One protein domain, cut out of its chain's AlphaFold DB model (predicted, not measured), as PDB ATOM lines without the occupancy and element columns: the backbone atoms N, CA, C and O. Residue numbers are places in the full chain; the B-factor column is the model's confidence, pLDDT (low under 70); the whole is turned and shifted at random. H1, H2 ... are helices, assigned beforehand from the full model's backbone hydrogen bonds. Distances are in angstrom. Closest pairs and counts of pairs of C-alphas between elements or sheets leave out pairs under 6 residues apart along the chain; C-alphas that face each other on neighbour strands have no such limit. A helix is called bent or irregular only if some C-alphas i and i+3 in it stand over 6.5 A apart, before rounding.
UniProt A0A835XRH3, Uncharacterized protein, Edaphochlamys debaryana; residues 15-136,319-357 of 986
ATOM      1  N   ASN A  15      35.778  29.487   9.211       92.75
ATOM      2  CA  ASN A  15      34.813  30.265   9.987       92.75
ATOM      3  C   ASN A  15      35.499  30.947  11.195       92.75
ATOM      4  O   ASN A  15      35.943  30.243  12.109       92.75
ATOM      5  N   PRO A  16      35.548  32.295  11.270       88.81
ATOM      6  CA  PRO A  16      36.234  33.008  12.353       88.81
ATOM      7  C   PRO A  16      35.590  32.765  13.725       88.81
ATOM      8  O   PRO A  16      36.280  32.772  14.743       88.81
ATOM      9  N   LEU A  17      34.285  32.486  13.763       91.56
ATOM     10  CA  LEU A  17      33.543  32.166  14.982       91.56
ATOM     11  C   LEU A  17      33.943  30.780  15.524       91.56
ATOM     12  O   LEU A  17      34.011  30.591  16.736       91.56
ATOM     13  N   PHE A  18      34.294  29.833  14.643       92.31
ATOM     14  CA  PHE A  18      34.836  28.531  15.048       92.31
ATOM     15  C   PHE A  18      36.312  28.630  15.461       92.31
ATOM     16  O   PHE A  18      36.687  28.088  16.501       92.31
ATOM     17  N   GLN A  19      37.135  29.384  14.717       93.31
ATOM     18  CA  GLN A  19      38.518  29.664  15.123       93.31
ATOM     19  C   GLN A  19      38.588  30.309  16.515       93.31
ATOM     20  O   GLN A  19      39.400  29.891  17.336       93.31
ATOM     21  N   ALA A  20      37.716  31.277  16.815       92.94
ATOM     22  CA  ALA A  20      37.680  31.939  18.120       92.94
ATOM     23  C   ALA A  20      37.120  31.052  19.254       92.94
ATOM     24  O   ALA A  20      37.431  31.286  20.421       92.94
ATOM     25  N   ALA A  21      36.342  30.013  18.934       92.06
ATOM     26  CA  ALA A  21      35.843  29.046  19.914       92.06
ATOM     27  C   ALA A  21      36.899  28.003  20.333       92.06
ATOM     28  O   ALA A  21      36.880  27.528  21.470       92.06
ATOM     29  N   LEU A  22      37.847  27.650  19.454       93.62
ATOM     30  CA  LEU A  22      38.879  26.642  19.747       93.62
ATOM     31  C   LEU A  22      39.749  26.991  20.983       93.62
ATOM     32  O   LEU A  22      39.927  26.113  21.835       93.62
ATOM     33  N   PRO A  23      40.223  28.241  21.177       93.81
ATOM     34  CA  PRO A  23      40.902  28.652  22.406       93.81
ATOM     35  C   PRO A  23      40.055  28.533  23.681       93.81
ATOM     36  O   PRO A  23      40.617  28.252  24.738       93.81
ATOM     37  N   ILE A  24      38.722  28.684  23.608       94.31
ATOM     38  CA  ILE A  24      37.831  28.501  24.773       94.31
ATOM     39  C   ILE A  24      37.879  27.040  25.226       94.31
ATOM     40  O   ILE A  24      38.051  26.768  26.415       94.31
ATOM     41  N   ALA A  25      37.774  26.096  24.285       90.56
ATOM     42  CA  ALA A  25      37.839  24.666  24.580       90.56
ATOM     43  C   ALA A  25      39.201  24.259  25.175       90.56
ATOM     44  O   ALA A  25      39.244  23.545  26.177       90.56
ATOM     45  N   ALA A  26      40.306  24.765  24.616       92.31
ATOM     46  CA  ALA A  26      41.653  24.510  25.131       92.31
ATOM     47  C   ALA A  26      41.860  25.075  26.551       92.31
ATOM     48  O   ALA A  26      42.324  24.362  27.440       92.31
ATOM     49  N   ALA A  27      41.460  26.328  26.793       91.00
ATOM     50  CA  ALA A  27      41.580  26.961  28.104       91.00
ATOM     51  C   ALA A  27      40.690  26.287  29.163       91.00
ATOM     52  O   ALA A  27      41.118  26.090  30.300       91.00
ATOM     53  N   SER A  28      39.482  25.859  28.776       90.38
ATOM     54  CA  SER A  28      38.575  25.088  29.637       90.38
ATOM     55  C   SER A  28      39.161  23.716  29.986       90.38
ATOM     56  O   SER A  28      39.101  23.303  31.140       90.38
ATOM     57  N   GLY A  29      39.790  23.032  29.022       93.31
ATOM     58  CA  GLY A  29      40.501  21.773  29.256       93.31
ATOM     59  C   GLY A  29      41.658  21.924  30.247       93.31
ATOM     60  O   GLY A  29      41.738  21.173  31.217       93.31
ATOM     61  N   ASN A  30      42.505  22.941  30.065       88.00
ATOM     62  CA  ASN A  30      43.609  23.234  30.987       88.00
ATOM     63  C   ASN A  30      43.102  23.583  32.402       88.00
ATOM     64  O   ASN A  30      43.667  23.119  33.394       88.00
ATOM     65  N   LEU A  31      41.997  24.331  32.506       92.69
ATOM     66  CA  LEU A  31      41.365  24.660  33.784       92.69
ATOM     67  C   LEU A  31      40.822  23.410  34.492       92.69
ATOM     68  O   LEU A  31      41.057  23.240  35.685       92.69
ATOM     69  N   LEU A  32      40.153  22.511  33.763       90.12
ATOM     70  CA  LEU A  32      39.644  21.242  34.296       90.12
ATOM     71  C   LEU A  32      40.765  20.286  34.734       90.12
ATOM     72  O   LEU A  32      40.578  19.542  35.693       90.12
ATOM     73  N   LEU A  33      41.935  20.329  34.090       91.62
ATOM     74  CA  LEU A  33      43.122  19.575  34.517       91.62
ATOM     75  C   LEU A  33      43.786  20.171  35.771       91.62
ATOM     76  O   LEU A  33      44.332  19.428  36.585       91.62
ATOM     77  N   ALA A  34      43.726  21.493  35.956       88.88
ATOM     78  CA  ALA A  34      44.278  22.173  37.129       88.88
ATOM     79  C   ALA A  34      43.342  22.144  38.356       88.88
ATOM     80  O   ALA A  34      43.810  22.133  39.499       88.88
ATOM     81  N   ALA A  35      42.023  22.112  38.131       89.00
ATOM     82  CA  ALA A  35      41.003  22.199  39.175       89.00
ATOM     83  C   ALA A  35      41.127  21.144  40.298       89.00
ATOM     84  O   ALA A  35      40.976  21.540  41.453       89.00
ATOM     85  N   PRO A  36      41.452  19.854  40.052       91.81
ATOM     86  CA  PRO A  36      41.608  18.866  41.121       91.81
ATOM     87  C   PRO A  36      42.659  19.247  42.170       91.81
ATOM     88  O   PRO A  36      42.409  19.067  43.356       91.81
ATOM     89  N   GLY A  37      43.796  19.825  41.765       87.94
ATOM     90  CA  GLY A  37      44.844  20.250  42.703       87.94
ATOM     91  C   GLY A  37      44.433  21.465  43.541       87.94
ATOM     92  O   GLY A  37      44.669  21.499  44.747       87.94
ATOM     93  N   VAL A  38      43.738  22.428  42.924       87.69
ATOM     94  CA  VAL A  38      43.162  23.592  43.621       87.69
ATOM     95  C   VAL A  38      42.078  23.153  44.615       87.69
ATOM     96  O   VAL A  38      42.090  23.576  45.772       87.69
ATOM     97  N   LEU A  39      41.176  22.262  44.196       85.75
ATOM     98  CA  LEU A  39      40.115  21.709  45.042       85.75
ATOM     99  C   LEU A  39      40.675  20.847  46.180       85.75
ATOM    100  O   LEU A  39      40.164  20.929  47.292       85.75
ATOM    101  N   GLN A  40      41.735  20.067  45.949       88.56
ATOM    102  CA  GLN A  40      42.387  19.271  46.992       88.56
ATOM    103  C   GLN A  40      43.079  20.156  48.042       88.56
ATOM    104  O   GLN A  40      42.980  19.870  49.238       88.56
ATOM    105  N   TRP A  41      43.725  21.253  47.633       90.62
ATOM    106  CA  TRP A  41      44.271  22.231  48.578       90.62
ATOM    107  C   TRP A  41      43.160  22.875  49.421       90.62
ATOM    108  O   TRP A  41      43.244  22.869  50.649       90.62
ATOM    109  N   TYR A  42      42.075  23.339  48.789       86.38
ATOM    110  CA  TYR A  42      40.928  23.897  49.515       86.38
ATOM    111  C   TYR A  42      40.281  22.876  50.462       86.38
ATOM    112  O   TYR A  42      40.059  23.199  51.623       86.38
ATOM    113  N   ALA A  43      40.033  21.643  50.015       83.50
ATOM    114  CA  ALA A  43      39.419  20.587  50.820       83.50
ATOM    115  C   ALA A  43      40.277  20.206  52.039       83.50
ATOM    116  O   ALA A  43      39.775  20.151  53.160       83.50
ATOM    117  N   THR A  44      41.587  20.013  51.850       84.31
ATOM    118  CA  THR A  44      42.497  19.669  52.958       84.31
ATOM    119  C   THR A  44      42.604  20.787  53.994       84.31
ATOM    120  O   THR A  44      42.639  20.494  55.187       84.31
ATOM    121  N   ARG A  45      42.609  22.062  53.583       84.62
ATOM    122  CA  ARG A  45      42.632  23.203  54.520       84.62
ATOM    123  C   ARG A  45      41.243  23.479  55.119       84.62
ATOM    124  O   ARG A  45      41.154  23.917  56.263       84.62
ATOM    125  N   TRP A  46      40.157  23.140  54.422       84.25
ATOM    126  CA  TRP A  46      38.798  23.163  54.972       84.25
ATOM    127  C   TRP A  46      38.625  22.139  56.101       84.25
ATOM    128  O   TRP A  46      38.237  22.521  57.202       84.25
ATOM    129  N   ASP A  47      38.980  20.870  55.881       79.00
ATOM    130  CA  ASP A  47      38.898  19.834  56.923       79.00
ATOM    131  C   ASP A  47      39.892  20.056  58.075       79.00
ATOM    132  O   ASP A  47      39.558  19.762  59.221       79.00
ATOM    133  N   ALA A  48      41.090  20.591  57.806       76.94
ATOM    134  CA  ALA A  48      42.091  20.844  58.847       76.94
ATOM    135  C   ALA A  48      41.811  22.099  59.695       76.94
ATOM    136  O   ALA A  48      42.224  22.146  60.853       76.94
ATOM    137  N   VAL A  49      41.146  23.123  59.140       76.44
ATOM    138  CA  VAL A  49      40.993  24.432  59.800       76.44
ATOM    139  C   VAL A  49      39.556  24.932  59.864       76.44
ATOM    140  O   VAL A  49      39.094  25.252  60.957       76.44
ATOM    141  N   ALA A  50      38.830  24.996  58.746       77.06
ATOM    142  CA  ALA A  50      37.466  25.526  58.771       77.06
ATOM    143  C   ALA A  50      36.536  24.628  59.599       77.06
ATOM    144  O   ALA A  50      35.800  25.109  60.456       77.06
ATOM    145  N   ARG A  51      36.602  23.310  59.394       80.25
ATOM    146  CA  ARG A  51      35.693  22.339  60.011       80.25
ATOM    147  C   ARG A  51      35.852  22.205  61.535       80.25
ATOM    148  O   ARG A  51      34.816  22.239  62.196       80.25
ATOM    149  N   PRO A  52      37.059  22.114  62.135       75.94
ATOM    150  CA  PRO A  52      37.199  22.116  63.595       75.94
ATOM    151  C   PRO A  52      36.751  23.441  64.218       75.94
ATOM    152  O   PRO A  52      36.206  23.463  65.321       75.94
ATOM    153  N   LEU A  53      36.940  24.550  63.499       77.81
ATOM    154  CA  LEU A  53      36.566  25.882  63.959       77.81
ATOM    155  C   LEU A  53      35.046  26.087  63.925       77.81
ATOM    156  O   LEU A  53      34.476  26.514  64.923       77.81
ATOM    157  N   ILE A  54      34.380  25.688  62.836       78.88
ATOM    158  CA  ILE A  54      32.913  25.648  62.727       78.88
ATOM    159  C   ILE A  54      32.327  24.699  63.780       78.88
ATOM    160  O   ILE A  54      31.382  25.074  64.461       78.88
ATOM    161  N   ALA A  55      32.908  23.510  63.980       77.38
ATOM    162  CA  ALA A  55      32.469  22.589  65.031       77.38
ATOM    163  C   ALA A  55      32.624  23.195  66.438       77.38
ATOM    164  O   ALA A  55      31.749  23.023  67.277       77.38
ATOM    165  N   THR A  56      33.691  23.960  66.696       80.69
ATOM    166  CA  THR A  56      33.856  24.675  67.973       80.69
ATOM    167  C   THR A  56      32.803  25.776  68.131       80.69
ATOM    168  O   THR A  56      32.174  25.868  69.180       80.69
ATOM    169  N   VAL A  57      32.558  26.577  67.087       76.44
ATOM    170  CA  VAL A  57      31.534  27.640  67.076       76.44
ATOM    171  C   VAL A  57      30.119  27.084  67.283       76.44
ATOM    172  O   VAL A  57      29.350  27.667  68.037       76.44
ATOM    173  N   MET A  58      29.785  25.963  66.639       75.50
ATOM    174  CA  MET A  58      28.440  25.376  66.668       75.50
ATOM    175  C   MET A  58      28.172  24.487  67.887       75.50
ATOM    176  O   MET A  58      27.035  24.409  68.338       75.50
ATOM    177  N   CYS A  59      29.186  23.782  68.399       79.69
ATOM    178  CA  CYS A  59      28.997  22.745  69.421       79.69
ATOM    179  C   CYS A  59      29.561  23.108  70.803       79.69
ATOM    180  O   CYS A  59      29.353  22.344  71.743       79.69
ATOM    181  N   SER A  60      30.265  24.236  70.964       81.25
ATOM    182  CA  SER A  60      30.646  24.714  72.298       81.25
ATOM    183  C   SER A  60      29.591  25.663  72.870       81.25
ATOM    184  O   SER A  60      29.190  26.639  72.243       81.25
ATOM    185  N   SER A  61      29.167  25.383  74.103       79.25
ATOM    186  CA  SER A  61      28.348  26.272  74.941       79.25
ATOM    187  C   SER A  61      29.179  27.332  75.681       79.25
ATOM    188  O   SER A  61      28.649  28.093  76.485       79.25
ATOM    189  N   GLN A  62      30.492  27.366  75.435       82.62
ATOM    190  CA  GLN A  62      31.437  28.302  76.037       82.62
ATOM    191  C   GLN A  62      31.745  29.450  75.060       82.62
ATOM    192  O   GLN A  62      31.679  29.255  73.844       82.62
ATOM    193  N   PRO A  63      32.107  30.649  75.551       81.19
ATOM    194  CA  PRO A  63      32.623  31.705  74.685       81.19
ATOM    195  C   PRO A  63      33.926  31.249  74.010       81.19
ATOM    196  O   PRO A  63      34.722  30.521  74.611       81.19
ATOM    197  N   LEU A  64      34.170  31.696  72.772       84.31
ATOM    198  CA  LEU A  64      35.385  31.327  72.040       84.31
ATOM    199  C   LEU A  64      36.644  31.686  72.835       84.31
ATOM    200  O   LEU A  64      36.836  32.828  73.253       84.31
ATOM    201  N   ALA A  65      37.559  30.722  72.956       87.56
ATOM    202  CA  ALA A  65      38.905  30.999  73.435       87.56
ATOM    203  C   ALA A  65      39.546  32.089  72.542       87.56
ATOM    204  O   ALA A  65      39.555  31.922  71.318       87.56
ATOM    205  N   PRO A  66      40.129  33.174  73.096       85.38
ATOM    206  CA  PRO A  66      40.581  34.323  72.302       85.38
ATOM    207  C   PRO A  66      41.555  33.995  71.157       85.38
ATOM    208  O   PRO A  66      41.524  34.642  70.113       85.38
ATOM    209  N   GLY A  67      42.391  32.962  71.317       86.69
ATOM    210  CA  GLY A  67      43.285  32.482  70.256       86.69
ATOM    211  C   GLY A  67      42.566  31.776  69.098       86.69
ATOM    212  O   GLY A  67      43.034  31.839  67.966       86.69
ATOM    213  N   LEU A  68      41.412  31.148  69.350       82.56
ATOM    214  CA  LEU A  68      40.583  30.518  68.317       82.56
ATOM    215  C   LEU A  68      39.754  31.565  67.557       82.56
ATOM    216  O   LEU A  68      39.598  31.448  66.343       82.56
ATOM    217  N   ALA A  69      39.317  32.633  68.234       84.44
ATOM    218  CA  ALA A  69      38.733  33.808  67.582       84.44
ATOM    219  C   ALA A  69      39.751  34.522  66.667       84.44
ATOM    220  O   ALA A  69      39.416  34.878  65.539       84.44
ATOM    221  N   ASP A  70      41.014  34.664  67.091       87.12
ATOM    222  CA  ASP A  70      42.078  35.206  66.231       87.12
ATOM    223  C   ASP A  70      42.423  34.276  65.056       87.12
ATOM    224  O   ASP A  70      42.630  34.754  63.939       87.12
ATOM    225  N   ALA A  71      42.444  32.954  65.270       82.12
ATOM    226  CA  ALA A  71      42.636  31.973  64.199       82.12
ATOM    227  C   ALA A  71      41.507  32.048  63.154       82.12
ATOM    228  O   ALA A  71      41.786  32.100  61.955       82.12
ATOM    229  N   ALA A  72      40.249  32.156  63.601       82.44
ATOM    230  CA  ALA A  72      39.086  32.382  62.743       82.44
ATOM    231  C   ALA A  72      39.225  33.676  61.935       82.44
ATOM    232  O   ALA A  72      39.067  33.682  60.714       82.44
ATOM    233  N   LEU A  73      39.568  34.779  62.607       87.25
ATOM    234  CA  LEU A  73      39.707  36.083  61.972       87.25
ATOM    235  C   LEU A  73      40.850  36.096  60.949       87.25
ATOM    236  O   LEU A  73      40.705  36.679  59.876       87.25
ATOM    237  N   SER A  74      41.965  35.425  61.253       84.19
ATOM    238  CA  SER A  74      43.093  35.224  60.338       84.19
ATOM    239  C   SER A  74      42.677  34.407  59.112       84.19
ATOM    240  O   SER A  74      42.907  34.843  57.983       84.19
ATOM    241  N   PHE A  75      41.986  33.279  59.315       84.06
ATOM    242  CA  PHE A  75      41.461  32.435  58.242       84.06
ATOM    243  C   PHE A  75      40.520  33.211  57.311       84.06
ATOM    244  O   PHE A  75      40.742  33.242  56.101       84.06
ATOM    245  N   ILE A  76      39.517  33.907  57.856       83.25
ATOM    246  CA  ILE A  76      38.553  34.666  57.047       83.25
ATOM    247  C   ILE A  76      39.267  35.805  56.301       83.25
ATOM    248  O   ILE A  76      39.097  35.939  55.089       83.25
ATOM    249  N   ARG A  77      40.125  36.586  56.975       87.69
ATOM    250  CA  ARG A  77      40.855  37.717  56.367       87.69
ATOM    251  C   ARG A  77      41.902  37.314  55.322       87.69
ATOM    252  O   ARG A  77      42.250  38.155  54.498       87.69
ATOM    253  N   ARG A  78      42.436  36.086  55.352       79.31
ATOM    254  CA  ARG A  78      43.491  35.628  54.422       79.31
ATOM    255  C   ARG A  78      43.005  34.663  53.346       79.31
ATOM    256  O   ARG A  78      43.525  34.717  52.238       79.31
ATOM    257  N   LEU A  79      42.042  33.792  53.652       78.94
ATOM    258  CA  LEU A  79      41.565  32.763  52.723       78.94
ATOM    259  C   LEU A  79      40.281  33.169  51.994       78.94
ATOM    260  O   LEU A  79      40.168  32.933  50.796       78.94
ATOM    261  N   LEU A  80      39.320  33.775  52.700       76.56
ATOM    262  CA  LEU A  80      37.999  34.106  52.148       76.56
ATOM    263  C   LEU A  80      37.921  35.550  51.641       76.56
ATOM    264  O   LEU A  80      37.358  35.801  50.578       76.56
ATOM    265  N   LEU A  81      38.513  36.502  52.363       84.62
ATOM    266  CA  LEU A  81      38.439  37.919  52.016       84.62
ATOM    267  C   LEU A  81      39.098  38.247  50.657       84.62
ATOM    268  O   LEU A  81      38.446  38.947  49.885       84.62
ATOM    269  N   PRO A  82      40.295  37.739  50.284       83.12
ATOM    270  CA  PRO A  82      40.873  38.029  48.970       83.12
ATOM    271  C   PRO A  82      40.052  37.522  47.767       83.12
ATOM    272  O   PRO A  82      39.839  38.324  46.856       83.12
ATOM    273  N   PRO A  83      39.541  36.269  47.709       70.56
ATOM    274  CA  PRO A  83      38.672  35.860  46.607       70.56
ATOM    275  C   PRO A  83      37.314  36.573  46.632       70.56
ATOM    276  O   PRO A  83      36.821  36.916  45.563       70.56
ATOM    277  N   VAL A  84      36.741  36.888  47.803       72.31
ATOM    278  CA  VAL A  84      35.530  37.730  47.883       72.31
ATOM    279  C   VAL A  84      35.799  39.124  47.306       72.31
ATOM    280  O   VAL A  84      35.044  39.578  46.454       72.31
ATOM    281  N   GLN A  85      36.900  39.781  47.675       81.12
ATOM    282  CA  GLN A  85      37.285  41.079  47.109       81.12
ATOM    283  C   GLN A  85      37.586  40.999  45.604       81.12
ATOM    284  O   GLN A  85      37.216  41.912  44.873       81.12
ATOM    285  N   ALA A  86      38.186  39.911  45.115       73.25
ATOM    286  CA  ALA A  86      38.422  39.702  43.686       73.25
ATOM    287  C   ALA A  86      37.123  39.463  42.890       73.25
ATOM    288  O   ALA A  86      37.012  39.924  41.757       73.25
ATOM    289  N   ILE A  87      36.131  38.786  43.481       69.94
ATOM    290  CA  ILE A  87      34.787  38.635  42.904       69.94
ATOM    291  C   ILE A  87      34.075  39.992  42.877       69.94
ATOM    292  O   ILE A  87      33.558  40.373  41.829       69.94
ATOM    293  N   LEU A  88      34.108  40.744  43.985       74.62
ATOM    294  CA  LEU A  88      33.487  42.070  44.109       74.62
ATOM    295  C   LEU A  88      34.136  43.132  43.204       74.62
ATOM    296  O   LEU A  88      33.437  44.009  42.716       74.62
ATOM    297  N   ALA A  89      35.437  43.027  42.922       77.19
ATOM    298  CA  ALA A  89      36.134  43.871  41.948       77.19
ATOM    299  C   ALA A  89      35.986  43.393  40.485       77.19
ATOM    300  O   ALA A  89      36.475  44.055  39.568       77.19
ATOM    301  N   GLY A  90      35.357  42.237  40.250       76.44
ATOM    302  CA  GLY A  90      35.082  41.707  38.913       76.44
ATOM    303  C   GLY A  90      33.777  42.250  38.307       76.44
ATOM    304  O   GLY A  90      32.978  42.867  39.009       76.44
ATOM    305  N   PRO A  91      33.486  41.976  37.019       60.28
ATOM    306  CA  PRO A  91      32.275  42.480  36.356       60.28
ATOM    307  C   PRO A  91      30.960  42.037  37.017       60.28
ATOM    308  O   PRO A  91      30.020  42.820  37.094       60.28
ATOM    309  N   LEU A  92      30.905  40.804  37.541       46.53
ATOM    310  CA  LEU A  92      29.778  40.308  38.350       46.53
ATOM    311  C   LEU A  92      29.674  41.033  39.699       46.53
ATOM    312  O   LEU A  92      28.578  41.256  40.207       46.53
ATOM    313  N   GLY A  93      30.820  41.417  40.258       73.12
ATOM    314  CA  GLY A  93      30.928  42.151  41.505       73.12
ATOM    315  C   GLY A  93      30.369  43.563  41.444       73.12
ATOM    316  O   GLY A  93      29.898  44.036  42.468       73.12
ATOM    317  N   GLY A  94      30.326  44.203  40.269       79.50
ATOM    318  CA  GLY A  94      29.759  45.548  40.104       79.50
ATOM    319  C   GLY A  94      28.317  45.659  40.611       79.50
ATOM    320  O   GLY A  94      28.017  46.553  41.396       79.50
ATOM    321  N   PHE A  95      27.457  44.691  40.272       69.50
ATOM    322  CA  PHE A  95      26.085  44.613  40.798       69.50
ATOM    323  C   PHE A  95      26.065  44.454  42.326       69.50
ATOM    324  O   PHE A  95      25.297  45.109  43.026       69.50
ATOM    325  N   THR A  96      26.941  43.609  42.874       60.47
ATOM    326  CA  THR A  96      27.026  43.386  44.323       60.47
ATOM    327  C   THR A  96      27.627  44.589  45.060       60.47
ATOM    328  O   THR A  96      27.233  44.865  46.188       60.47
ATOM    329  N   GLN A  97      28.539  45.341  44.438       78.19
ATOM    330  CA  GLN A  97      29.073  46.604  44.952       78.19
ATOM    331  C   GLN A  97      28.024  47.715  44.921       78.19
ATOM    332  O   GLN A  97      27.955  48.485  45.870       78.19
ATOM    333  N   GLU A  98      27.187  47.781  43.885       72.25
ATOM    334  CA  GLU A  98      26.069  48.727  43.792       72.25
ATOM    335  C   GLU A  98      24.976  48.407  44.831       72.25
ATOM    336  O   GLU A  98      24.472  49.307  45.505       72.25
ATOM    337  N   LEU A  99      24.700  47.118  45.067       65.50
ATOM    338  CA  LEU A  99      23.851  46.642  46.163       65.50
ATOM    339  C   LEU A  99      24.447  46.957  47.548       65.50
ATOM    340  O   LEU A  99      23.740  47.427  48.434       65.50
ATOM    341  N   PHE A 100      25.749  46.745  47.757       71.94
ATOM    342  CA  PHE A 100      26.403  47.126  49.012       71.94
ATOM    343  C   PHE A 100      26.398  48.650  49.211       71.94
ATOM    344  O   PHE A 100      26.064  49.113  50.301       71.94
ATOM    345  N   ALA A 101      26.670  49.435  48.166       75.75
ATOM    346  CA  ALA A 101      26.660  50.893  48.219       75.75
ATOM    347  C   ALA A 101      25.262  51.465  48.510       75.75
ATOM    348  O   ALA A 101      25.158  52.415  49.288       75.75
ATOM    349  N   SER A 102      24.188  50.876  47.968       67.62
ATOM    350  CA  SER A 102      22.812  51.282  48.295       67.62
ATOM    351  C   SER A 102      22.416  50.944  49.740       67.62
ATOM    352  O   SER A 102      21.640  51.679  50.347       67.62
ATOM    353  N   MET A 103      23.033  49.919  50.341       59.47
ATOM    354  CA  MET A 103      22.966  49.628  51.784       59.47
ATOM    355  C   MET A 103      23.962  50.445  52.638       59.47
ATOM    356  O   MET A 103      24.079  50.208  53.840       59.47
ATOM    357  N   GLY A 104      24.707  51.391  52.051       79.44
ATOM    358  CA  GLY A 104      25.707  52.211  52.753       79.44
ATOM    359  C   GLY A 104      27.012  51.482  53.112       79.44
ATOM    360  O   GLY A 104      27.804  51.993  53.905       79.44
ATOM    361  N   VAL A 105      27.252  50.299  52.544       68.38
ATOM    362  CA  VAL A 105      28.427  49.454  52.791       68.38
ATOM    363  C   VAL A 105      29.472  49.671  51.699       68.38
ATOM    364  O   VAL A 105      29.290  49.273  50.552       68.38
ATOM    365  N   ASP A 106      30.624  50.233  52.059       77.38
ATOM    366  CA  ASP A 106      31.784  50.220  51.166       77.38
ATOM    367  C   ASP A 106      32.448  48.830  51.185       77.38
ATOM    368  O   ASP A 106      33.031  48.406  52.187       77.38
ATOM    369  N   SER A 107      32.398  48.125  50.052       69.94
ATOM    370  CA  SER A 107      33.041  46.814  49.869       69.94
ATOM    371  C   SER A 107      34.562  46.813  50.111       69.94
ATOM    372  O   SER A 107      35.129  45.776  50.459       69.94
ATOM    373  N   ASN A 108      35.233  47.967  50.011       76.38
ATOM    374  CA  ASN A 108      36.653  48.109  50.350       76.38
ATOM    375  C   ASN A 108      36.895  48.036  51.873       76.38
ATOM    376  O   ASN A 108      37.976  47.644  52.317       76.38
ATOM    377  N   ILE A 109      35.881  48.363  52.681       83.69
ATOM    378  CA  ILE A 109      35.932  48.451  54.151       83.69
ATOM    379  C   ILE A 109      35.587  47.098  54.817       83.69
ATOM    380  O   ILE A 109      35.773  46.924  56.022       83.69
ATOM    381  N   LEU A 110      35.197  46.071  54.045       78.31
ATOM    382  CA  LEU A 110      34.873  44.716  54.537       78.31
ATOM    383  C   LEU A 110      35.955  44.129  55.477       78.31
ATOM    384  O   LEU A 110      35.646  43.461  56.464       78.31
ATOM    385  N   ALA A 111      37.228  44.458  55.229       81.56
ATOM    386  CA  ALA A 111      38.373  44.068  56.055       81.56
ATOM    387  C   ALA A 111      38.322  44.589  57.508       81.56
ATOM    388  O   ALA A 111      38.790  43.900  58.419       81.56
ATOM    389  N   SER A 112      37.763  45.785  57.747       86.94
ATOM    390  CA  SER A 112      37.623  46.361  59.092       86.94
ATOM    391  C   SER A 112      36.309  46.005  59.782       86.94
ATOM    392  O   SER A 112      36.240  46.137  60.999       86.94
ATOM    393  N   TYR A 113      35.297  45.508  59.061       84.44
ATOM    394  CA  TYR A 113      34.120  44.886  59.688       84.44
ATOM    395  C   TYR A 113      34.431  43.493  60.254       84.44
ATOM    396  O   TYR A 113      33.823  43.076  61.237       84.44
ATOM    397  N   LEU A 114      35.429  42.800  59.703       88.81
ATOM    398  CA  LEU A 114      35.995  41.583  60.284       88.81
ATOM    399  C   LEU A 114      36.900  41.930  61.480       88.81
ATOM    400  O   LEU A 114      38.126  41.904  61.355       88.81
ATOM    401  N   THR A 115      36.323  42.259  62.640       93.31
ATOM    402  CA  THR A 115      37.039  42.408  63.928       93.31
ATOM    403  C   THR A 115      36.806  41.199  64.838       93.31
ATOM    404  O   THR A 115      35.827  40.475  64.659       93.31
ATOM    405  N   ARG A 116      37.671  40.994  65.848       91.00
ATOM    406  CA  ARG A 116      37.449  39.951  66.866       91.00
ATOM    407  C   ARG A 116      36.119  40.174  67.597       91.00
ATOM    408  O   ARG A 116      35.318  39.253  67.650       91.00
ATOM    409  N   ALA A 117      35.847  41.407  68.031       89.25
ATOM    410  CA  ALA A 117      34.612  41.762  68.733       89.25
ATOM    411  C   ALA A 117      33.347  41.490  67.897       89.25
ATOM    412  O   ALA A 117      32.367  40.983  68.428       89.25
ATOM    413  N   ASN A 118      33.374  41.762  66.588       88.50
ATOM    414  CA  ASN A 118      32.235  41.494  65.703       88.50
ATOM    415  C   ASN A 118      32.034  39.982  65.482       88.50
ATOM    416  O   ASN A 118      30.900  39.521  65.366       88.50
ATOM    417  N   LEU A 119      33.122  39.203  65.451       84.81
ATOM    418  CA  LEU A 119      33.066  37.743  65.383       84.81
ATOM    419  C   LEU A 119      32.517  37.145  66.691       84.81
ATOM    420  O   LEU A 119      31.608  36.323  66.654       84.81
ATOM    421  N   GLU A 120      33.036  37.588  67.841       87.44
ATOM    422  CA  GLU A 120      32.572  37.204  69.182       87.44
ATOM    423  C   GLU A 120      31.089  37.562  69.375       87.44
ATOM    424  O   GLU A 120      30.314  36.728  69.845       87.44
ATOM    425  N   GLN A 121      30.668  38.752  68.927       86.31
ATOM    426  CA  GLN A 121      29.271  39.176  68.934       86.31
ATOM    427  C   GLN A 121      28.386  38.213  68.136       86.31
ATOM    428  O   GLN A 121      27.395  37.730  68.683       86.31
ATOM    429  N   VAL A 122      28.736  37.879  66.887       82.00
ATOM    430  CA  VAL A 122      27.897  36.971  66.089       82.00
ATOM    431  C   VAL A 122      27.879  35.556  66.657       82.00
ATOM    432  O   VAL A 122      26.805  34.962  66.695       82.00
ATOM    433  N   VAL A 123      28.995  35.016  67.164       84.38
ATOM    434  CA  VAL A 123      28.936  33.692  67.807       84.38
ATOM    435  C   VAL A 123      28.050  33.729  69.055       84.38
ATOM    436  O   VAL A 123      27.242  32.822  69.226       84.38
ATOM    437  N   SER A 124      28.087  34.797  69.861       81.50
ATOM    438  CA  SER A 124      27.173  34.938  71.008       81.50
ATOM    439  C   SER A 124      25.695  35.029  70.591       81.50
ATOM    440  O   SER A 124      24.836  34.440  71.245       81.50
ATOM    441  N   GLN A 125      25.390  35.687  69.466       82.94
ATOM    442  CA  GLN A 125      24.039  35.739  68.896       82.94
ATOM    443  C   GLN A 125      23.598  34.372  68.349       82.94
ATOM    444  O   GLN A 125      22.450  33.978  68.535       82.94
ATOM    445  N   PHE A 126      24.505  33.617  67.724       77.50
ATOM    446  CA  PHE A 126      24.216  32.280  67.205       77.50
ATOM    447  C   PHE A 126      24.030  31.257  68.339       77.50
ATOM    448  O   PHE A 126      23.092  30.466  68.308       77.50
ATOM    449  N   GLN A 127      24.860  31.324  69.386       81.88
ATOM    450  CA  GLN A 127      24.705  30.534  70.613       81.88
ATOM    451  C   GLN A 127      23.376  30.854  71.318       81.88
ATOM    452  O   GLN A 127      22.684  29.929  71.741       81.88
ATOM    453  N   MET A 128      22.979  32.132  71.385       82.06
ATOM    454  CA  MET A 128      21.668  32.542  71.902       82.06
ATOM    455  C   MET A 128      20.520  31.956  71.067       82.06
ATOM    456  O   MET A 128      19.582  31.417  71.644       82.06
ATOM    457  N   LEU A 129      20.600  32.008  69.732       74.62
ATOM    458  CA  LEU A 129      19.580  31.438  68.842       74.62
ATOM    459  C   LEU A 129      19.426  29.920  69.047       74.62
ATOM    460  O   LEU A 129      18.308  29.424  69.165       74.62
ATOM    461  N   VAL A 130      20.543  29.191  69.146       76.62
ATOM    462  CA  VAL A 130      20.545  27.740  69.399       76.62
ATOM    463  C   VAL A 130      19.944  27.423  70.772       76.62
ATOM    464  O   VAL A 130      19.068  26.564  70.863       76.62
ATOM    465  N   GLN A 131      20.334  28.146  71.828       79.81
ATOM    466  CA  GLN A 131      19.755  27.976  73.169       79.81
ATOM    467  C   GLN A 131      18.251  28.281  73.195       79.81
ATOM    468  O   GLN A 131      17.496  27.536  73.814       79.81
ATOM    469  N   LEU A 132      17.806  29.318  72.479       79.44
ATOM    470  CA  LEU A 132      16.391  29.660  72.345       79.44
ATOM    471  C   LEU A 132      15.611  28.535  71.647       79.44
ATOM    472  O   LEU A 132      14.569  28.119  72.139       79.44
ATOM    473  N   SER A 133      16.146  27.988  70.550       72.69
ATOM    474  CA  SER A 133      15.513  26.872  69.832       72.69
ATOM    475  C   SER A 133      15.447  25.580  70.655       72.69
ATOM    476  O   SER A 133      14.486  24.829  70.532       72.69
ATOM    477  N   ALA A 134      16.423  25.341  71.540       69.75
ATOM    478  CA  ALA A 134      16.408  24.205  72.460       69.75
ATOM    479  C   ALA A 134      15.408  24.394  73.617       69.75
ATOM    480  O   ALA A 134      14.823  23.417  74.076       69.75
ATOM    481  N   ALA A 135      15.188  25.634  74.070       75.50
ATOM    482  CA  ALA A 135      14.209  25.961  75.110       75.50
ATOM    483  C   ALA A 135      12.747  25.907  74.620       75.50
ATOM    484  O   ALA A 135      11.846  25.754  75.439       75.50
ATOM    485  N   PHE A 136      12.523  26.009  73.305       69.12
ATOM    486  CA  PHE A 136      11.214  25.862  72.652       69.12
ATOM    487  C   PHE A 136      11.070  24.546  71.863       69.12
ATOM    488  O   PHE A 136      10.219  24.440  70.980       69.12
ATOM    489  N   GLU A 319      49.877  29.596  61.160       54.94
ATOM    490  CA  GLU A 319      49.925  30.546  60.043       54.94
ATOM    491  C   GLU A 319      50.882  30.088  58.929       54.94
ATOM    492  O   GLU A 319      50.552  30.225  57.749       54.94
ATOM    493  N   ALA A 320      52.037  29.515  59.282       71.00
ATOM    494  CA  ALA A 320      52.976  28.965  58.308       71.00
ATOM    495  C   ALA A 320      52.391  27.738  57.586       71.00
ATOM    496  O   ALA A 320      52.406  27.706  56.357       71.00
ATOM    497  N   ASP A 321      51.811  26.783  58.319       64.19
ATOM    498  CA  ASP A 321      51.216  25.561  57.755       64.19
ATOM    499  C   ASP A 321      49.974  25.856  56.890       64.19
ATOM    500  O   ASP A 321      49.786  25.248  55.833       64.19
ATOM    501  N   MET A 322      49.161  26.850  57.267       57.66
ATOM    502  CA  MET A 322      48.036  27.335  56.454       57.66
ATOM    503  C   MET A 322      48.479  27.921  55.108       57.66
ATOM    504  O   MET A 322      47.812  27.718  54.093       57.66
ATOM    505  N   MET A 323      49.599  28.649  55.089       76.56
ATOM    506  CA  MET A 323      50.135  29.283  53.878       76.56
ATOM    507  C   MET A 323      51.105  28.372  53.100       76.56
ATOM    508  O   MET A 323      51.495  28.700  51.975       76.56
ATOM    509  N   ALA A 324      51.476  27.216  53.656       83.62
ATOM    510  CA  ALA A 324      52.342  26.228  53.025       83.62
ATOM    511  C   ALA A 324      51.613  25.482  51.891       83.62
ATOM    512  O   ALA A 324      51.096  24.377  52.057       83.62
ATOM    513  N   MET A 325      51.606  26.080  50.698       88.44
ATOM    514  CA  MET A 325      51.402  25.345  49.447       88.44
ATOM    515  C   MET A 325      52.664  24.551  49.103       88.44
ATOM    516  O   MET A 325      53.739  25.139  48.914       88.44
ATOM    517  N   THR A 326      52.507  23.239  48.932       93.06
ATOM    518  CA  THR A 326      53.498  22.386  48.264       93.06
ATOM    519  C   THR A 326      53.764  22.879  46.839       93.06
ATOM    520  O   THR A 326      52.975  23.624  46.249       93.06
ATOM    521  N   GLU A 327      54.884  22.459  46.256       88.44
ATOM    522  CA  GLU A 327      55.250  22.830  44.884       88.44
ATOM    523  C   GLU A 327      54.202  22.365  43.854       88.44
ATOM    524  O   GLU A 327      53.863  23.121  42.945       88.44
ATOM    525  N   GLY A 328      53.606  21.183  44.060       90.69
ATOM    526  CA  GLY A 328      52.512  20.667  43.231       90.69
ATOM    527  C   GLY A 328      51.232  21.500  43.330       90.69
ATOM    528  O   GLY A 328      50.698  21.914  42.304       90.69
ATOM    529  N   GLU A 329      50.770  21.818  44.546       88.94
ATOM    530  CA  GLU A 329      49.588  22.675  44.752       88.94
ATOM    531  C   GLU A 329      49.802  24.067  44.131       88.94
ATOM    532  O   GLU A 329      48.931  24.582  43.428       88.94
ATOM    533  N   ARG A 330      50.996  24.649  44.305       89.31
ATOM    534  CA  ARG A 330      51.372  25.939  43.707       89.31
ATOM    535  C   ARG A 330      51.367  25.893  42.177       89.31
ATOM    536  O   ARG A 330      50.873  26.830  41.551       89.31
ATOM    537  N   ALA A 331      51.862  24.807  41.582       90.44
ATOM    538  CA  ALA A 331      51.806  24.593  40.140       90.44
ATOM    539  C   ALA A 331      50.354  24.458  39.641       90.44
ATOM    540  O   ALA A 331      50.008  25.059  38.627       90.44
ATOM    541  N   SER A 332      49.475  23.759  40.374       89.44
ATOM    542  CA  SER A 332      48.039  23.696  40.056       89.44
ATOM    543  C   SER A 332      47.364  25.069  40.120       89.44
ATOM    544  O   SER A 332      46.616  25.415  39.208       89.44
ATOM    545  N   PHE A 333      47.661  25.894  41.130       91.88
ATOM    546  CA  PHE A 333      47.149  27.268  41.209       91.88
ATOM    547  C   PHE A 333      47.639  28.148  40.049       91.88
ATOM    548  O   PHE A 333      46.844  28.874  39.451       91.88
ATOM    549  N   GLN A 334      48.921  28.062  39.682       92.19
ATOM    550  CA  GLN A 334      49.471  28.800  38.539       92.19
ATOM    551  C   GLN A 334      48.878  28.327  37.204       92.19
ATOM    552  O   GLN A 334      48.541  29.157  36.358       92.19
ATOM    553  N   ALA A 335      48.679  27.018  37.026       89.69
ATOM    554  CA  ALA A 335      48.010  26.453  35.857       89.69
ATOM    555  C   ALA A 335      46.541  26.901  35.768       89.69
ATOM    556  O   ALA A 335      46.105  27.335  34.702       89.69
ATOM    557  N   ALA A 336      45.794  26.884  36.877       91.62
ATOM    558  CA  ALA A 336      44.409  27.350  36.926       91.62
ATOM    559  C   ALA A 336      44.296  28.852  36.605       91.62
ATOM    560  O   ALA A 336      43.491  29.234  35.759       91.62
ATOM    561  N   LEU A 337      45.144  29.700  37.201       91.81
ATOM    562  CA  LEU A 337      45.166  31.146  36.944       91.81
ATOM    563  C   LEU A 337      45.524  31.477  35.484       91.81
ATOM    564  O   LEU A 337      44.888  32.326  34.852       91.81
ATOM    565  N   THR A 338      46.511  30.767  34.928       93.12
ATOM    566  CA  THR A 338      46.886  30.875  33.508       93.12
ATOM    567  C   THR A 338      45.723  30.456  32.610       93.12
ATOM    568  O   THR A 338      45.396  31.163  31.660       93.12
ATOM    569  N   SER A 339      45.041  29.357  32.945       90.94
ATOM    570  CA  SER A 339      43.891  28.845  32.190       90.94
ATOM    571  C   SER A 339      42.689  29.788  32.251       90.94
ATOM    572  O   SER A 339      42.052  30.016  31.230       90.94
ATOM    573  N   LEU A 340      42.415  30.414  33.401       93.25
ATOM    574  CA  LEU A 340      41.383  31.452  33.537       93.25
ATOM    575  C   LEU A 340      41.709  32.698  32.704       93.25
ATOM    576  O   LEU A 340      40.824  33.256  32.060       93.25
ATOM    577  N   THR A 341      42.979  33.104  32.654       93.25
ATOM    578  CA  THR A 341      43.421  34.248  31.839       93.25
ATOM    579  C   THR A 341      43.314  33.935  30.340       93.25
ATOM    580  O   THR A 341      42.833  34.764  29.563       93.25
ATOM    581  N   GLN A 342      43.683  32.716  29.931       92.69
ATOM    582  CA  GLN A 342      43.468  32.209  28.571       92.69
ATOM    583  C   GLN A 342      41.974  32.148  28.225       92.69
ATOM    584  O   GLN A 342      41.585  32.611  27.157       92.69
ATOM    585  N   LEU A 343      41.131  31.649  29.136       95.12
ATOM    586  CA  LEU A 343      39.687  31.513  28.945       95.12
ATOM    587  C   LEU A 343      39.011  32.878  28.790       95.12
ATOM    588  O   LEU A 343      38.252  33.073  27.847       95.12
ATOM    589  N   HIS A 344      39.336  33.843  29.651       94.31
ATOM    590  CA  HIS A 344      38.850  35.220  29.542       94.31
ATOM    591  C   HIS A 344      39.250  35.860  28.202       94.31
ATOM    592  O   HIS A 344      38.408  36.414  27.496       94.31
ATOM    593  N   THR A 345      40.516  35.708  27.798       92.81
ATOM    594  CA  THR A 345      41.019  36.214  26.509       92.81
ATOM    595  C   THR A 345      40.306  35.552  25.323       92.81
ATOM    596  O   THR A 345      39.928  36.229  24.369       92.81
ATOM    597  N   ALA A 346      40.060  34.241  25.398       93.44
ATOM    598  CA  ALA A 346      39.345  33.477  24.382       93.44
ATOM    599  C   ALA A 346      37.859  33.868  24.281       93.44
ATOM    600  O   ALA A 346      37.343  34.031  23.179       93.44
ATOM    601  N   VAL A 347      37.182  34.086  25.413       93.81
ATOM    602  CA  VAL A 347      35.785  34.552  25.459       93.81
ATOM    603  C   VAL A 347      35.654  35.965  24.881       93.81
ATOM    604  O   VAL A 347      34.728  36.215  24.110       93.81
ATOM    605  N   LEU A 348      36.600  36.870  25.156       94.31
ATOM    606  CA  LEU A 348      36.638  38.193  24.522       94.31
ATOM    607  C   LEU A 348      36.889  38.105  23.006       94.31
ATOM    608  O   LEU A 348      36.217  38.788  22.233       94.31
ATOM    609  N   ALA A 349      37.804  37.237  22.564       91.69
ATOM    610  CA  ALA A 349      38.052  36.999  21.141       91.69
ATOM    611  C   ALA A 349      36.813  36.425  20.427       91.69
ATOM    612  O   ALA A 349      36.458  36.891  19.346       91.69
ATOM    613  N   PHE A 350      36.113  35.476  21.054       95.19
ATOM    614  CA  PHE A 350      34.862  34.908  20.553       95.19
ATOM    615  C   PHE A 350      33.724  35.932  20.522       95.19
ATOM    616  O   PHE A 350      33.026  36.022  19.520       95.19
ATOM    617  N   SER A 351      33.572  36.759  21.561       94.88
ATOM    618  CA  SER A 351      32.594  37.856  21.586       94.88
ATOM    619  C   SER A 351      32.836  38.859  20.448       94.88
ATOM    620  O   SER A 351      31.903  39.235  19.730       94.88
ATOM    621  N   LYS A 352      34.102  39.225  20.196       93.38
ATOM    622  CA  LYS A 352      34.490  40.065  19.053       93.38
ATOM    623  C   LYS A 352      34.223  39.377  17.707       93.38
ATOM    624  O   LYS A 352      33.707  40.013  16.795       93.38
ATOM    625  N   ALA A 353      34.530  38.087  17.573       93.12
ATOM    626  CA  ALA A 353      34.258  37.320  16.355       93.12
ATOM    627  C   ALA A 353      32.751  37.137  16.093       93.12
ATOM    628  O   ALA A 353      32.332  37.155  14.941       93.12
ATOM    629  N   TYR A 354      31.940  37.002  17.147       92.19
ATOM    630  CA  TYR A 354      30.481  36.912  17.085       92.19
ATOM    631  C   TYR A 354      29.852  38.241  16.652       92.19
ATOM    632  O   TYR A 354      29.045  38.267  15.731       92.19
ATOM    633  N   THR A 355      30.260  39.361  17.260       91.88
ATOM    634  CA  THR A 355      29.761  40.703  16.894       91.88
ATOM    635  C   THR A 355      30.237  41.178  15.519       91.88
ATOM    636  O   THR A 355      29.533  41.943  14.866       91.88
ATOM    637  N   ALA A 356      31.392  40.698  15.049       90.81
ATOM    638  CA  ALA A 356      31.871  40.913  13.685       90.81
ATOM    639  C   ALA A 356      31.299  39.913  12.661       90.81
ATOM    640  O   ALA A 356      31.530  40.079  11.461       90.81
ATOM    641  N   PHE A 357      30.577  38.871  13.092       92.19
ATOM    642  CA  PHE A 357      29.974  37.909  12.174       92.19
ATOM    643  C   PHE A 357      28.786  38.578  11.465       92.19
ATOM    644  O   PHE A 357      27.844  39.002  12.139       92.19
TER     645      PHE A 357
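Overview. This is residues 15 to 136 and 319 to 357 of the 986 residues of an uncharacterized protein of Edaphochlamys debaryana (UniProt A0A835XRH3). A pair of long helices, H1a and H7, side by side and running opposite ways, makes one end of a loose, elongated assembly; there H1 bends, its second arm H1b runs on toward the other end, and H2 folds back from it. Short H4 packs on H2, H3 makes a corner with H2's end, and H5 leads away from the first part of H2 about perpendicular to it, while little H6 is near H2. The printed part has 161 residues, with seven named helices in the order H1 to H7 and no named strand: all helix. The whole is loose, with a radius of gyration of the C-alphas of 21.1 A, and spans 68 by 42 by 31 A.

Arrangement. H1, residues 16 to 59, was assigned as one helix by its hydrogen bonds but is bent: C-alphas 33 and 36 are 6.8 A apart. Its arms H1a, residues 16 to 33, and H1b, residues 36 to 59, stand at a steep tilt of 55 degrees. H7, residues 327 to 355, touches H1a at a shallow tilt of 18 degrees, opposite ways; their closest C-alphas, Ala 20 and Phe 350, are 4.8 A apart. H2, residues 66 to 88, is the hub, touching four helices. H1b and H2 form a helical hairpin but only just touch, with 3 pairs of C-alphas within 8 A; the closest, Leu 53 and Ala 72, are 7.1 A apart. H3, residues 91 to 102, touches H2 only at the corner, closest at C-alphas 87 and 93, 5.4 A. H4, residues 107 to 113, touches H2 at a shallow tilt of 1 degrees, opposite ways, closest at C-alphas 77 and 111, 6.8 A. H5, residues 116 to 135, touches H2 about perpendicular at 77 degrees, closest at C-alphas 69 and 116, 6.3 A. H6, residues 319 to 323, and H2 are near each other. Every O i to N i+4 pair is within hydrogen-bond range in H5, H6 and H7, against 12 of 14 in H1a, 18 of 20 in H1b, 16 of 19 in H2, 6 of 8 in H3 and 1 of 3 in H4, where 2 of 4 O i to N i+3 pairs are.

Along the chain. H1a begins at C-alpha 16, (36.234, 33.008, 12.353), and is 26.8 A long; H1b is 31.2 A, H2 30.1 A and H5 28.4 A. H7, 41.9 A, ends at C-alpha 355, (29.761, 40.703, 16.894).

Size, cuts and confidence. Residues 137 to 318 are not printed, and C-alphas 136 and 319 are 41.0 A apart across this cut. No link printed whole is long. Mean pLDDT is 83.2 over the printed part and 65 in H6.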